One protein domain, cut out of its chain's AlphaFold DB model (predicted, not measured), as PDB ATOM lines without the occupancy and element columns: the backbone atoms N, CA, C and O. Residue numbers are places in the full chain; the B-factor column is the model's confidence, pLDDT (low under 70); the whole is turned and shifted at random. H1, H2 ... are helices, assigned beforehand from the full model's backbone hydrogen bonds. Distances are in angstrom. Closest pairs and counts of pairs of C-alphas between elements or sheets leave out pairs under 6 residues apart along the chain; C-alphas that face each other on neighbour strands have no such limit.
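What this domain is: This is residues 8 to 69 of the 149 residues of the protein "Chromo domain-containing protein" of Acyrthosiphon pisum (UniProt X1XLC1). One long helix, H1, is followed by a shorter helix, H2, that folds back steeply crossed to it, and a small helix, H3, sits by H2's last residues; residues 8 to 15 and 62 to 67 stick out. The 62 printed residues hold these three named helices, in that order, and no named strand: all helix. The whole is loose, radius of gyration of the C-alphas 13.5 A, spanning 43 by 24 by 17 A.

How they stand to each other: Start at H1, residues 8 to 31, whose residues 20 to 24 alone only just touch H2, residues 37 to 49, with 3 pairs of C-alphas within 8 A; the closest, Leu 20 and Phe 43, are 7.2 A apart. They run opposite ways at a steep tilt of 58 degrees. H2, with residues 47 to 49 alone, touches H3, residues 59 to 64; their closest C-alphas, Asn 48 and Pro 59, are 5.2 A apart. H1 and H3 are apart. O i to N i+4 pairs within hydrogen-bond range: H1 17 of 20, H2 7 of 9, H3 0 of 2, with 2 of 3 O i to N i+3.

Where its parts are: Find C-alpha 8 at (228.090, 197.039, 190.800); H1 runs 35.2 A, H2 19.4 A, and H3 9.7 A to C-alpha 64 at (236.753, 219.368, 186.795).

The domain as a whole: The printed part has no cut and no long link. Look for pLDDT under 70 at residues 8 to 12, 53 to 57 and 59 to 69.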
ATOM      1  N   PHE A   8     228.411 195.774 191.466       54.53
ATOM      2  CA  PHE A   8     228.090 197.039 190.800       54.53
ATOM      3  C   PHE A   8     229.318 197.781 190.272       54.53
ATOM      4  O   PHE A   8     229.236 198.470 189.264       54.53
ATOM      5  N   LYS A   9     230.465 197.665 190.943       56.06
ATOM      6  CA  LYS A   9     231.709 198.292 190.477       56.06
ATOM      7  C   LYS A   9     232.335 197.484 189.346       56.06
ATOM      8  O   LYS A   9     232.867 198.074 188.409       56.06
ATOM      9  N   ALA A  10     232.199 196.158 189.395       65.56
ATOM     10  CA  ALA A  10     232.592 195.276 188.303       65.56
ATOM     11  C   ALA A  10     231.805 195.584 187.018       65.56
ATOM     12  O   ALA A  10     232.422 195.766 185.973       65.56
ATOM     13  N   SER A  11     230.484 195.779 187.100       68.06
ATOM     14  CA  SER A  11     229.646 196.020 185.913       68.06
ATOM     15  C   SER A  11     229.994 197.308 185.148       68.06
ATOM     16  O   SER A  11     229.896 197.357 183.917       68.06
ATOM     17  N   ILE A  12     230.461 198.349 185.845       68.31
ATOM     18  CA  ILE A  12     230.953 199.587 185.217       68.31
ATOM     19  C   ILE A  12     232.247 199.327 184.437       68.31
ATOM     20  O   ILE A  12     232.374 199.758 183.287       68.31
ATOM     21  N   ILE A  13     233.184 198.585 185.031       73.62
ATOM     22  CA  ILE A  13     234.451 198.216 184.387       73.62
ATOM     23  C   ILE A  13     234.214 197.258 183.212       73.62
ATOM     24  O   ILE A  13     234.802 197.425 182.145       73.62
ATOM     25  N   GLU A  14     233.305 196.298 183.351       77.56
ATOM     26  CA  GLU A  14     232.910 195.382 182.278       77.56
ATOM     27  C   GLU A  14     232.325 196.132 181.080       77.56
ATOM     28  O   GLU A  14     232.690 195.860 179.932       77.56
ATOM     29  N   ARG A  15     231.468 197.130 181.326       76.12
ATOM     30  CA  ARG A  15     230.901 197.979 180.270       76.12
ATOM     31  C   ARG A  15     231.976 198.782 179.538       76.12
ATOM     32  O   ARG A  15     231.918 198.879 178.306       76.12
ATOM     33  N   LEU A  16     232.956 199.325 180.262       78.38
ATOM     34  CA  LEU A  16     234.110 200.007 179.669       78.38
ATOM     35  C   LEU A  16     234.908 199.042 178.782       78.38
ATOM     36  O   LEU A  16     235.112 199.313 177.598       78.38
ATOM     37  N   ASN A  17     235.279 197.882 179.326       83.56
ATOM     38  CA  ASN A  17     236.055 196.864 178.621       83.56
ATOM     39  C   ASN A  17     235.340 196.363 177.360       83.56
ATOM     40  O   ASN A  17     235.966 196.222 176.309       83.56
ATOM     41  N   ARG A  18     234.022 196.148 177.423       83.81
ATOM     42  CA  ARG A  18     233.204 195.774 176.260       83.81
ATOM     43  C   ARG A  18     233.219 196.859 175.181       83.81
ATOM     44  O   ARG A  18     233.339 196.542 174.001       83.81
ATOM     45  N   THR A  19     233.127 198.127 175.579       83.69
ATOM     46  CA  THR A  19     233.133 199.272 174.652       83.69
ATOM     47  C   THR A  19     234.475 199.409 173.934       83.69
ATOM     48  O   THR A  19     234.503 199.551 172.711       83.69
ATOM     49  N   LEU A  20     235.584 199.322 174.675       83.69
ATOM     50  CA  LEU A  20     236.934 199.387 174.110       83.69
ATOM     51  C   LEU A  20     237.183 198.230 173.141       83.69
ATOM     52  O   LEU A  20     237.577 198.472 172.001       83.69
ATOM     53  N   LYS A  21     236.852 196.995 173.541       84.38
ATOM     54  CA  LYS A  21     236.951 195.819 172.663       84.38
ATOM     55  C   LYS A  21     236.155 196.014 171.375       84.38
ATOM     56  O   LYS A  21     236.704 195.827 170.296       84.38
ATOM     57  N   ALA A  22     234.894 196.437 171.462       86.25
ATOM     58  CA  ALA A  22     234.050 196.626 170.282       86.25
ATOM     59  C   ALA A  22     234.631 197.648 169.286       86.25
ATOM     60  O   ALA A  22     234.546 197.442 168.078       86.25
ATOM     61  N   ARG A  23     235.236 198.739 169.775       83.69
ATOM     62  CA  ARG A  23     235.895 199.739 168.920       83.69
ATOM     63  C   ARG A  23     237.179 199.198 168.286       83.69
ATOM     64  O   ARG A  23     237.369 199.381 167.087       83.69
ATOM     65  N   MET A  24     238.000 198.481 169.053       84.88
ATOM     66  CA  MET A  24     239.219 197.833 168.552       84.88
ATOM     67  C   MET A  24     238.908 196.805 167.456       84.88
ATOM     68  O   MET A  24     239.470 196.882 166.367       84.88
ATOM     69  N   PHE A  25     237.944 195.907 167.691       84.12
ATOM     70  CA  PHE A  25     237.568 194.862 166.730       84.12
ATOM     71  C   PHE A  25     237.042 195.405 165.401       84.12
ATOM     72  O   PHE A  25     237.212 194.756 164.374       84.12
ATOM     73  N   ARG A  26     236.449 196.604 165.387       86.12
ATOM     74  CA  ARG A  26     236.041 197.269 164.140       86.12
ATOM     75  C   ARG A  26     237.222 197.806 163.328       86.12
ATOM     76  O   ARG A  26     237.092 197.920 162.116       86.12
ATOM     77  N   GLN A  27     238.342 198.139 163.971       83.50
ATOM     78  CA  GLN A  27     239.522 198.732 163.324       83.50
ATOM     79  C   GLN A  27     240.604 197.708 162.951       83.50
ATOM     80  O   GLN A  27     241.473 197.999 162.134       83.50
ATOM     81  N   PHE A  28     240.574 196.498 163.515       83.50
ATOM     82  CA  PHE A  28     241.543 195.459 163.150       83.50
ATOM     83  C   PHE A  28     241.497 195.055 161.664       83.50
ATOM     84  O   PHE A  28     242.571 194.942 161.069       83.50
ATOM     85  N   PRO A  29     240.321 194.910 161.013       84.44
ATOM     86  CA  PRO A  29     240.266 194.560 159.593       84.44
ATOM     87  C   PRO A  29     240.848 195.643 158.679       84.44
ATOM     88  O   PRO A  29     241.542 195.320 157.722       84.44
ATOM     89  N   SER A  30     240.593 196.923 158.977       81.12
ATOM     90  CA  SER A  30     241.070 198.052 158.165       81.12
ATOM     91  C   SER A  30     242.578 198.270 158.288       81.12
ATOM     92  O   SER A  30     243.211 198.720 157.338       81.12
ATOM     93  N   ARG A  31     243.164 197.949 159.446       80.94
ATOM     94  CA  ARG A  31     244.601 198.119 159.710       80.94
ATOM     95  C   ARG A  31     245.449 196.899 159.353       80.94
ATOM     96  O   ARG A  31     246.662 197.034 159.245       80.94
ATOM     97  N   GLY A  32     244.850 195.711 159.231       81.50
ATOM     98  CA  GLY A  32     245.581 194.459 158.990       81.50
ATOM     99  C   GLY A  32     246.516 194.040 160.135       81.50
ATOM    100  O   GLY A  32     247.335 193.141 159.965       81.50
ATOM    101  N   SER A  33     246.405 194.679 161.304       78.56
ATOM    102  CA  SER A  33     247.226 194.425 162.487       78.56
ATOM    103  C   SER A  33     246.354 194.385 163.739       78.56
ATOM    104  O   SER A  33     245.445 195.199 163.907       78.56
ATOM    105  N   HIS A  34     246.660 193.436 164.624       80.94
ATOM    106  CA  HIS A  34     246.022 193.275 165.935       80.94
ATOM    107  C   HIS A  34     246.819 193.955 167.059       80.94
ATOM    108  O   HIS A  34     246.574 193.686 168.238       80.94
ATOM    109  N   ASP A  35     247.785 194.815 166.721       82.62
ATOM    110  CA  ASP A  35     248.477 195.623 167.721       82.62
ATOM    111  C   ASP A  35     247.513 196.646 168.332       82.62
ATOM    112  O   ASP A  35     247.157 197.663 167.740       82.62
ATOM    113  N   TRP A  36     247.071 196.344 169.547       78.94
ATOM    114  CA  TRP A  36     246.170 197.193 170.306       78.94
ATOM    115  C   TRP A  36     246.906 198.347 170.998       78.94
ATOM    116  O   TRP A  36     246.260 199.327 171.360       78.94
ATOM    117  N   THR A  37     248.228 198.265 171.188       84.19
ATOM    118  CA  THR A  37     248.983 199.246 171.986       84.19
ATOM    119  C   THR A  37     249.086 200.598 171.286       84.19
ATOM    120  O   THR A  37     248.864 201.634 171.913       84.19
ATOM    121  N   SER A  38     249.319 200.595 169.972       84.25
ATOM    122  CA  SER A  38     249.411 201.806 169.148       84.25
ATOM    123  C   SER A  38     248.074 202.533 168.963       84.25
ATOM    124  O   SER A  38     248.047 203.752 168.807       84.25
ATOM    125  N   ILE A  39     246.954 201.809 169.018       83.00
ATOM    126  CA  ILE A  39     245.601 202.355 168.797       83.00
ATOM    127  C   ILE A  39     244.863 202.689 170.091       83.00
ATOM    128  O   ILE A  39     243.875 203.423 170.080       83.00
ATOM    129  N   LEU A  40     245.330 202.159 171.223       83.50
ATOM    130  CA  LEU A  40     244.684 202.348 172.517       83.50
ATOM    131  C   LEU A  40     244.588 203.832 172.888       83.50
ATOM    132  O   LEU A  40     243.536 204.280 173.339       83.50
ATOM    133  N   SER A  41     245.658 204.594 172.656       83.62
ATOM    134  CA  SER A  41     245.712 206.029 172.954       83.62
ATOM    135  C   SER A  41     244.634 206.823 172.208       83.62
ATOM    136  O   SER A  41     243.991 207.692 172.794       83.62
ATOM    137  N   GLU A  42     244.386 206.488 170.939       84.38
ATOM    138  CA  GLU A  42     243.343 207.100 170.107       84.38
ATOM    139  C   GLU A  42     241.948 206.812 170.684       84.38
ATOM    140  O   GLU A  42     241.165 207.728 170.935       84.38
ATOM    141  N   PHE A  43     241.669 205.551 171.022       82.62
ATOM    142  CA  PHE A  43     240.373 205.164 171.584       82.62
ATOM    143  C   PHE A  43     240.102 205.738 172.971       82.62
ATOM    144  O   PHE A  43     238.952 206.073 173.266       82.62
ATOM    145  N   ILE A  44     241.128 205.834 173.821       83.00
ATOM    146  CA  ILE A  44     241.017 206.467 175.139       83.00
ATOM    147  C   ILE A  44     240.663 207.943 174.966       83.00
ATOM    148  O   ILE A  44     239.755 208.432 175.636       83.00
ATOM    149  N   ASN A  45     241.326 208.642 174.044       82.81
ATOM    150  CA  ASN A  45     241.049 210.046 173.757       82.81
ATOM    151  C   ASN A  45     239.610 210.245 173.255       82.81
ATOM    152  O   ASN A  45     238.887 211.098 173.768       82.81
ATOM    153  N   ASP A  46     239.163 209.410 172.318       83.25
ATOM    154  CA  ASP A  46     237.792 209.445 171.806       83.25
ATOM    155  C   ASP A  46     236.765 209.148 172.893       83.25
ATOM    156  O   ASP A  46     235.740 209.821 172.996       83.25
ATOM    157  N   TYR A  47     237.016 208.134 173.724       78.69
ATOM    158  CA  TYR A  47     236.144 207.793 174.844       78.69
ATOM    159  C   TYR A  47     236.039 208.957 175.832       78.69
ATOM    160  O   TYR A  47     234.934 209.360 176.193       78.69
ATOM    161  N   ASN A  48     237.177 209.550 176.194       78.44
ATOM    162  CA  ASN A  48     237.251 210.671 177.122       78.44
ATOM    163  C   ASN A  48     236.642 211.964 176.575       78.44
ATOM    164  O   ASN A  48     236.384 212.849 177.377       78.44
ATOM    165  N   LYS A  49     236.402 212.080 175.261       79.12
ATOM    166  CA  LYS A  49     235.725 213.219 174.611       79.12
ATOM    167  C   LYS A  49     234.256 212.954 174.280       79.12
ATOM    168  O   LYS A  49     233.509 213.888 174.000       79.12
ATOM    169  N   THR A  50     233.824 211.696 174.302       78.94
ATOM    170  CA  THR A  50     232.445 211.322 173.980       78.94
ATOM    171  C   THR A  50     231.549 211.518 175.204       78.94
ATOM    172  O   THR A  50     231.877 211.082 176.307       78.94
ATOM    173  N   VAL A  51     230.375 212.125 175.014       72.75
ATOM    174  CA  VAL A  51     229.361 212.230 176.073       72.75
ATOM    175  C   VAL A  51     228.848 210.832 176.419       72.75
ATOM    176  O   VAL A  51     228.318 210.121 175.563       72.75
ATOM    177  N   HIS A  52     228.963 210.424 177.683       70.31
ATOM    178  CA  HIS A  52     228.404 209.149 178.117       70.31
ATOM    179  C   HIS A  52     226.876 209.250 178.190       70.31
ATOM    180  O   HIS A  52     226.347 210.008 178.993       70.31
ATOM    181  N   THR A  53     226.142 208.470 177.396       64.25
ATOM    182  CA  THR A  53     224.680 208.616 177.226       64.25
ATOM    183  C   THR A  53     223.866 208.459 178.513       64.25
ATOM    184  O   THR A  53     222.872 209.154 178.690       64.25
ATOM    185  N   THR A  54     224.283 207.581 179.432       61.53
ATOM    186  CA  THR A  54     223.576 207.349 180.708       61.53
ATOM    187  C   THR A  54     223.807 208.474 181.721       61.53
ATOM    188  O   THR A  54     222.930 208.775 182.521       61.53
ATOM    189  N   ILE A  55     224.992 209.087 181.695       64.44
ATOM    190  CA  ILE A  55     225.394 210.127 182.658       64.44
ATOM    191  C   ILE A  55     225.203 211.530 182.051       64.44
ATOM    192  O   ILE A  55     225.142 212.516 182.770       64.44
ATOM    193  N   CYS A  56     225.072 211.617 180.726       63.91
ATOM    194  CA  CYS A  56     225.052 212.840 179.924       63.91
ATOM    195  C   CYS A  56     226.241 213.787 180.190       63.91
ATOM    196  O   CYS A  56     226.125 214.985 179.957       63.91
ATOM    197  N   VAL A  57     227.385 213.257 180.641       69.81
ATOM    198  CA  VAL A  57     228.624 214.016 180.882       69.81
ATOM    199  C   VAL A  57     229.792 213.306 180.200       69.81
ATOM    200  O   VAL A  57     229.793 212.081 180.043       69.81
ATOM    201  N   ILE A  58     230.767 214.088 179.753       71.94
ATOM    202  CA  ILE A  58     232.024 213.605 179.187       71.94
ATOM    203  C   ILE A  58     232.951 213.189 180.344       71.94
ATOM    204  O   ILE A  58     233.098 213.982 181.273       71.94
ATOM    205  N   PRO A  59     233.617 212.018 180.311       69.31
ATOM    206  CA  PRO A  59     234.502 211.580 181.396       69.31
ATOM    207  C   PRO A  59     235.564 212.615 181.799       69.31
ATOM    208  O   PRO A  59     235.843 212.768 182.983       69.31
ATOM    209  N   LEU A  60     236.098 213.377 180.836       68.88
ATOM    210  CA  LEU A  60     237.047 214.465 181.091       68.88
ATOM    211  C   LEU A  60     236.464 215.569 181.992       68.88
ATOM    212  O   LEU A  60     237.134 216.024 182.910       68.88
ATOM    213  N   GLN A  61     235.198 215.942 181.785       63.62
ATOM    214  CA  GLN A  61     234.521 217.002 182.545       63.62
ATOM    215  C   GLN A  61     234.133 216.579 183.972       63.62
ATOM    216  O   GLN A  61     233.764 217.428 184.780       63.62
ATOM    217  N   VAL A  62     234.196 215.280 184.292       64.56
ATOM    218  CA  VAL A  62     233.903 214.758 185.639       64.56
ATOM    219  C   VAL A  62     235.021 215.090 186.628       64.56
ATOM    220  O   VAL A  62     234.745 215.262 187.812       64.56
ATOM    221  N   ASN A  63     236.264 215.203 186.152       65.19
ATOM    222  CA  ASN A  63     237.396 215.574 187.001       65.19
ATOM    223  C   ASN A  63     237.374 217.058 187.394       65.19
ATOM    224  O   ASN A  63     237.837 217.388 188.481       65.19
ATOM    225  N   ASP A  64     236.824 217.925 186.537       68.88
ATOM    226  CA  ASP A  64     236.753 219.368 186.795       68.88
ATOM    227  C   ASP A  64     235.636 219.730 187.781       68.88
ATOM    228  O   ASP A  64     235.806 220.613 188.617       68.88
ATOM    229  N   ASP A  65     234.487 219.051 187.697       67.94
ATOM    230  CA  ASP A  65     233.382 219.261 188.630       67.94
ATOM    231  C   ASP A  65     232.567 217.969 188.836       67.94
ATOM    232  O   ASP A  65     231.624 217.681 188.080       67.94
ATOM    233  N   PRO A  66     232.891 217.172 189.871       66.81
ATOM    234  CA  PRO A  66     232.207 215.909 190.141       66.81
ATOM    235  C   PRO A  66     230.718 216.091 190.485       66.81
ATOM    236  O   PRO A  66     229.946 215.138 190.365       66.81
ATOM    237  N   SER A  67     230.278 217.304 190.845       65.38
ATOM    238  CA  SER A  67     228.873 217.608 191.152       65.38
ATOM    239  C   SER A  67     227.954 217.612 189.913       65.38
ATOM    240  O   SER A  67     226.730 217.504 190.037       65.38
ATOM    241  N   ARG A  68     228.525 217.648 188.697       60.56
ATOM    242  CA  ARG A  68     227.781 217.621 187.418       60.56
ATOM    243  C   ARG A  68     227.272 216.241 187.035       60.56
ATOM    244  O   ARG A  68     226.412 216.132 186.159       60.56
ATOM    245  N   VAL A  69     227.778 215.187 187.674       58.09
ATOM    246  CA  VAL A  69     227.350 213.805 187.445       58.09
ATOM    247  C   VAL A  69     225.975 213.601 188.080       58.09
ATOM    248  O   VAL A  69     225.831 213.093 189.188       58.09
TER     249      VAL A  69